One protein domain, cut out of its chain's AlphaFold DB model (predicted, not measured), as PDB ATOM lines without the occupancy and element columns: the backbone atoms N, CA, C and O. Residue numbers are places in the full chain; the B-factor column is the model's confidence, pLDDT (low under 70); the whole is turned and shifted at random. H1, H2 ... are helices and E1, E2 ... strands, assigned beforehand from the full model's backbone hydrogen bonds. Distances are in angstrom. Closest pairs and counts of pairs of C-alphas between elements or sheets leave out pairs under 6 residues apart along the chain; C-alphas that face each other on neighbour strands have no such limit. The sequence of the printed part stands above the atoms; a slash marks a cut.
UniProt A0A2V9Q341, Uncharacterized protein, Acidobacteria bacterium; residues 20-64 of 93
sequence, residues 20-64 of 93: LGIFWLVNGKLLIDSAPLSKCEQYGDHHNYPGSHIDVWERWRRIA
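What this domain is: This is residues 20 to 64 of the 93 residues of an uncharacterized protein of Acidobacteria bacterium (UniProt A0A2V9Q341). A long two-stranded hairpin, E1 and E2, has a second, small hairpin, E3 and E4, near one end and the helix H1 loosely over one face; its far end, residues 25 to 30, sticks out free. The printed part has 45 residues, in the order E1, E2, E3, E4, H1, with both sheets antiparallel and the class mixed. It is loose, radius of gyration of the C-alphas 11.9 A, and spans 36 by 18 by 13 A.

Where its parts are: E1, residues 20 to 26, begins at C-alpha 20 (131.186, 93.424, 139.146) and is 19.7 A long. E2, residues 29 to 36, measures 22.5 A. E3 is residues 41 to 43, 6.4 A, and E4 residues 46 to 48, 6.6 A. H1, residues 53 to 62, measures 14.4 A and ends at C-alpha 62 (128.939, 116.111, 137.756).

How they stand to each other: In the hairpin E1 and E2, at 169 degrees, N 24 and O 31 are 2.9 A apart, within hydrogen-bond range. The closest C-alphas of E1 and H1, Ile 22 and His 53, are 7.2 A apart. In the hairpin E3 and E4, N 43 and O 46 are 2.8 A apart, within hydrogen-bond range. E3 and H1 are apart. In H1 every O i to N i+4 pair is within hydrogen-bond range.

The domain as a whole: The C-alphas farthest apart, Asp 45 and Ala 64, are 36.7 A apart. The printed part has no cut, its four links are tight, and residue 64 is under pLDDT 70.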
ATOM      1  N   LEU A  20     131.600  92.990 137.815       93.94
ATOM      2  CA  LEU A  20     131.186  93.424 139.146       93.94
ATOM      3  C   LEU A  20     131.050  94.949 139.141       93.94
ATOM      4  O   LEU A  20     131.810  95.635 138.456       93.94
ATOM      5  N   GLY A  21     130.073  95.486 139.861       93.38
ATOM      6  CA  GLY A  21     129.771  96.908 139.806       93.38
ATOM      7  C   GLY A  21     128.776  97.368 140.852       93.38
ATOM      8  O   GLY A  21     128.213  96.568 141.597       93.38
ATOM      9  N   ILE A  22     128.558  98.674 140.850       92.81
ATOM     10  CA  ILE A  22     127.640  99.393 141.729       92.81
ATOM     11  C   ILE A  22     126.573 100.080 140.880       92.81
ATOM     12  O   ILE A  22     126.826 100.488 139.740       92.81
ATOM     13  N   PHE A  23     125.355 100.158 141.411       92.19
ATOM     14  CA  PHE A  23     124.216 100.689 140.677       92.19
ATOM     15  C   PHE A  23     123.309 101.542 141.556       92.19
ATOM     16  O   PHE A  23     123.183 101.315 142.757       92.19
ATOM     17  N   TRP A  24     122.629 102.491 140.918       88.44
ATOM     18  CA  TRP A  24     121.630 103.347 141.547       88.44
ATOM     19  C   TRP A  24     120.411 103.479 140.649       88.44
ATOM     20  O   TRP A  24     120.529 103.579 139.428       88.44
ATOM     21  N   LEU A  25     119.231 103.544 141.262       87.62
ATOM     22  CA  LEU A  25     118.004 103.929 140.578       87.62
ATOM     23  C   LEU A  25     117.697 105.394 140.904       87.62
ATOM     24  O   LEU A  25     117.284 105.713 142.020       87.62
ATOM     25  N   VAL A  26     117.869 106.285 139.929       84.69
ATOM     26  CA  VAL A  26     117.659 107.733 140.075       84.69
ATOM     27  C   VAL A  26     116.572 108.165 139.102       84.69
ATOM     28  O   VAL A  26     116.696 107.973 137.898       84.69
ATOM     29  N   ASN A  27     115.468 108.713 139.617       84.19
ATOM     30  CA  ASN A  27     114.314 109.145 138.812       84.19
ATOM     31  C   ASN A  27     113.823 108.087 137.799       84.19
ATOM     32  O   ASN A  27     113.513 108.403 136.654       84.19
ATOM     33  N   GLY A  28     113.808 106.812 138.208       84.12
ATOM     34  CA  GLY A  28     113.409 105.689 137.350       84.12
ATOM     35  C   GLY A  28     114.448 105.270 136.302       84.12
ATOM     36  O   GLY A  28     114.190 104.348 135.535       84.12
ATOM     37  N   LYS A  29     115.624 105.907 136.270       86.81
ATOM     38  CA  LYS A  29     116.753 105.535 135.411       86.81
ATOM     39  C   LYS A  29     117.787 104.748 136.205       86.81
ATOM     40  O   LYS A  29     118.186 105.155 137.295       86.81
ATOM     41  N   LEU A  30     118.216 103.623 135.643       89.25
ATOM     42  CA  LEU A  30     119.245 102.774 136.226       89.25
ATOM     43  C   LEU A  30     120.628 103.260 135.775       89.25
ATOM     44  O   LEU A  30     120.934 103.253 134.583       89.25
ATOM     45  N   LEU A  31     121.447 103.678 136.736       90.69
ATOM     46  CA  LEU A  31     122.851 104.031 136.547       90.69
ATOM     47  C   LEU A  31     123.698 102.852 137.021       90.69
ATOM     48  O   LEU A  31     123.501 102.385 138.139       90.69
ATOM     49  N   ILE A  32     124.613 102.370 136.183       92.69
ATOM     50  CA  ILE A  32     125.488 101.232 136.494       92.69
ATOM     51  C   ILE A  32     126.921 101.621 136.154       92.69
ATOM     52  O   ILE A  32     127.205 102.012 135.021       92.69
ATOM     53  N   ASP A  33     127.821 101.454 137.115       93.25
ATOM     54  CA  ASP A  33     129.266 101.505 136.905       93.25
ATOM     55  C   ASP A  33     129.832 100.117 137.222       93.25
ATOM     56  O   ASP A  33     129.521  99.543 138.265       93.25
ATOM     57  N   SER A  34     130.580  99.516 136.294       94.44
ATOM     58  CA  SER A  34     131.063  98.138 136.457       94.44
ATOM     59  C   SER A  34     132.393  97.880 135.756       94.44
ATOM     60  O   SER A  34     132.709  98.480 134.722       94.44
ATOM     61  N   ALA A  35     133.132  96.905 136.279       93.62
ATOM     62  CA  ALA A  35     134.434  96.468 135.801       93.62
ATOM     63  C   ALA A  35     134.437  94.944 135.574       93.62
ATOM     64  O   ALA A  35     133.694  94.227 136.246       93.62
ATOM     65  N   PRO A  36     135.233  94.426 134.621       94.00
ATOM     66  CA  PRO A  36     135.463  92.987 134.500       94.00
ATOM     67  C   PRO A  36     136.131  92.424 135.760       94.00
ATOM     68  O   PRO A  36     136.907  93.138 136.393       94.00
ATOM     69  N   LEU A  37     135.875  91.158 136.102       92.31
ATOM     70  CA  LEU A  37     136.449  90.533 137.305       92.31
ATOM     71  C   LEU A  37     137.983  90.601 137.358       92.31
ATOM     72  O   LEU A  37     138.537  90.824 138.428       92.31
ATOM     73  N   SER A  38     138.674  90.510 136.220       91.31
ATOM     74  CA  SER A  38     140.134  90.676 136.112       91.31
ATOM     75  C   SER A  38     140.646  92.064 136.501       91.31
ATOM     76  O   SER A  38     141.849  92.256 136.677       91.31
ATOM     77  N   LYS A  39     139.752  93.052 136.586       92.44
ATOM     78  CA  LYS A  39     140.036  94.423 137.020       92.44
ATOM     79  C   LYS A  39     139.514  94.712 138.423       92.44
ATOM     80  O   LYS A  39     139.682  95.833 138.895       92.44
ATOM     81  N   CYS A  40     138.863  93.744 139.062       93.50
ATOM     82  CA  CYS A  40     138.379  93.883 140.423       93.50
ATOM     83  C   CYS A  40     139.492  93.632 141.434       93.50
ATOM     84  O   CYS A  40     140.432  92.880 141.180       93.50
ATOM     85  N   GLU A  41     139.377  94.277 142.589       91.12
ATOM     86  CA  GLU A  41     140.340  94.121 143.672       91.12
ATOM     87  C   GLU A  41     140.110  92.787 144.368       91.12
ATOM     88  O   GLU A  41     138.975  92.427 144.678       91.12
ATOM     89  N   GLN A  42     141.182  92.048 144.633       92.44
ATOM     90  CA  GLN A  42     141.081  90.798 145.370       92.44
ATOM     91  C   GLN A  42     141.113  91.077 146.874       92.44
ATOM     92  O   GLN A  42     142.030  91.721 147.384       92.44
ATOM     93  N   TYR A  43     140.123  90.556 147.591       89.06
ATOM     94  CA  TYR A  43     140.032  90.620 149.041       89.06
ATOM     95  C   TYR A  43     139.827  89.213 149.603       89.06
ATOM     96  O   TYR A  43     138.711  88.687 149.648       89.06
ATOM     97  N   GLY A  44     140.935  88.579 149.995       90.88
ATOM     98  CA  GLY A  44     140.952  87.156 150.338       90.88
ATOM     99  C   GLY A  44     140.438  86.318 149.165       90.88
ATOM    100  O   GLY A  44     140.970  86.398 148.059       90.88
ATOM    101  N   ASP A  45     139.360  85.574 149.404       92.56
ATOM    102  CA  ASP A  45     138.705  84.724 148.400       92.56
ATOM    103  C   ASP A  45     137.619  85.449 147.577       92.56
ATOM    104  O   ASP A  45     136.967  84.843 146.727       92.56
ATOM    105  N   HIS A  46     137.407  86.748 147.816       88.19
ATOM    106  CA  HIS A  46     136.355  87.543 147.178       88.19
ATOM    107  C   HIS A  46     136.943  88.614 146.253       88.19
ATOM    108  O   HIS A  46     138.092  89.024 146.402       88.19
ATOM    109  N   HIS A  47     136.139  89.082 145.296       89.94
ATOM    110  CA  HIS A  47     136.467  90.242 144.466       89.94
ATOM    111  C   HIS A  47     135.605  91.429 144.892       89.94
ATOM    112  O   HIS A  47     134.387  91.296 145.006       89.94
ATOM    113  N   ASN A  48     136.237  92.584 145.081       90.69
ATOM    114  CA  ASN A  48     135.592  93.853 145.373       90.69
ATOM    115  C   ASN A  48     135.621  94.763 144.148       90.69
ATOM    116  O   ASN A  48     136.562  94.765 143.348       90.69
ATOM    117  N   TYR A  49     134.557  95.546 143.996       91.69
ATOM    118  CA  TYR A  49     134.526  96.577 142.976       91.69
ATOM    119  C   TYR A  49     135.589  97.641 143.304       91.69
ATOM    120  O   TYR A  49     135.586  98.135 144.428       91.69
ATOM    121  N   PRO A  50     136.481  98.011 142.363       88.25
ATOM    122  CA  PRO A  50     137.586  98.935 142.642       88.25
ATOM    123  C   PRO A  50     137.126 100.383 142.867       88.25
ATOM    124  O   PRO A  50     137.882 101.212 143.360       88.25
ATOM    125  N   GLY A  51     135.905 100.733 142.452       88.44
ATOM    126  CA  GLY A  51     135.369 102.077 142.632       88.44
ATOM    127  C   GLY A  51     134.692 102.244 143.989       88.44
ATOM    128  O   GLY A  51     133.782 101.487 144.327       88.44
ATOM    129  N   SER A  52     135.060 103.291 144.730       87.19
ATOM    130  CA  SER A  52     134.274 103.733 145.883       87.19
ATOM    131  C   SER A  52     132.908 104.243 145.428       87.19
ATOM    132  O   SER A  52     132.784 104.945 144.420       87.19
ATOM    133  N   HIS A  53     131.874 103.934 146.206       86.62
ATOM    134  CA  HIS A  53     130.525 104.407 145.934       86.62
ATOM    135  C   HIS A  53     130.429 105.940 145.906       86.62
ATOM    136  O   HIS A  53     129.715 106.480 145.064       86.62
ATOM    137  N   ILE A  54     131.179 106.631 146.774       86.31
ATOM    138  CA  ILE A  54     131.184 108.100 146.878       86.31
ATOM    139  C   ILE A  54     131.783 108.719 145.611       86.31
ATOM    140  O   ILE A  54     131.139 109.543 144.964       86.31
ATOM    141  N   ASP A  55     132.967 108.265 145.197       89.75
ATOM    142  CA  ASP A  55     133.668 108.816 144.030       89.75
ATOM    143  C   ASP A  55     132.868 108.620 142.735       89.75
ATOM    144  O   ASP A  55     132.812 109.492 141.857       89.75
ATOM    145  N   VAL A  56     132.231 107.454 142.602       90.19
ATOM    146  CA  VAL A  56     131.379 107.142 141.454       90.19
ATOM    147  C   VAL A  56     130.093 107.966 141.498       90.19
ATOM    148  O   VAL A  56     129.681 108.498 140.465       90.19
ATOM    149  N   TRP A  57     129.486 108.152 142.671       86.00
ATOM    150  CA  TRP A  57     128.313 109.011 142.832       86.00
ATOM    151  C   TRP A  57     128.602 110.475 142.481       86.00
ATOM    152  O   TRP A  57     127.859 111.092 141.713       86.00
ATOM    153  N   GLU A  58     129.723 111.027 142.949       87.25
ATOM    154  CA  GLU A  58     130.154 112.381 142.588       87.25
ATOM    155  C   GLU A  58     130.395 112.540 141.085       87.25
ATOM    156  O   GLU A  58     130.090 113.583 140.496       87.25
ATOM    157  N   ARG A  59     130.923 111.502 140.426       88.81
ATOM    158  CA  ARG A  59     131.042 111.481 138.964       88.81
ATOM    159  C   ARG A  59     129.665 111.574 138.300       88.81
ATOM    160  O   ARG A  59     129.498 112.382 137.387       88.81
ATOM    161  N   TRP A  60     128.675 110.815 138.770       85.94
ATOM    162  CA  TRP A  60     127.313 110.861 138.225       85.94
ATOM    163  C   TRP A  60     126.605 112.203 138.466       85.94
ATOM    164  O   TRP A  60     125.919 112.684 137.559       85.94
ATOM    165  N   ARG A  61     126.829 112.844 139.623       83.12
ATOM    166  CA  ARG A  61     126.354 114.212 139.915       83.12
ATOM    167  C   ARG A  61     126.945 115.238 138.946       83.12
ATOM    168  O   ARG A  61     126.207 116.035 138.375       83.12
ATOM    169  N   ARG A  62     128.259 115.184 138.687       82.62
ATOM    170  CA  ARG A  62     128.939 116.111 137.756       82.62
ATOM    171  C   ARG A  62     128.484 115.973 136.306       82.62
ATOM    172  O   ARG A  62     128.436 116.964 135.588       82.62
ATOM    173  N   ILE A  63     128.142 114.761 135.875       78.38
ATOM    174  CA  ILE A  63     127.682 114.481 134.502       78.38
ATOM    175  C   ILE A  63     126.169 114.791 134.344       78.38
ATOM    176  O   ILE A  63     125.584 114.542 133.296       78.38
ATOM    177  N   ALA A  64     125.530 115.379 135.370       63.72
ATOM    178  CA  ALA A  64     124.113 115.762 135.415       63.72
ATOM    179  C   ALA A  64     123.113 114.596 135.254       63.72
ATOM    180  O   ALA A  64     121.944 114.806 134.933       63.72
TER     181      ALA A  64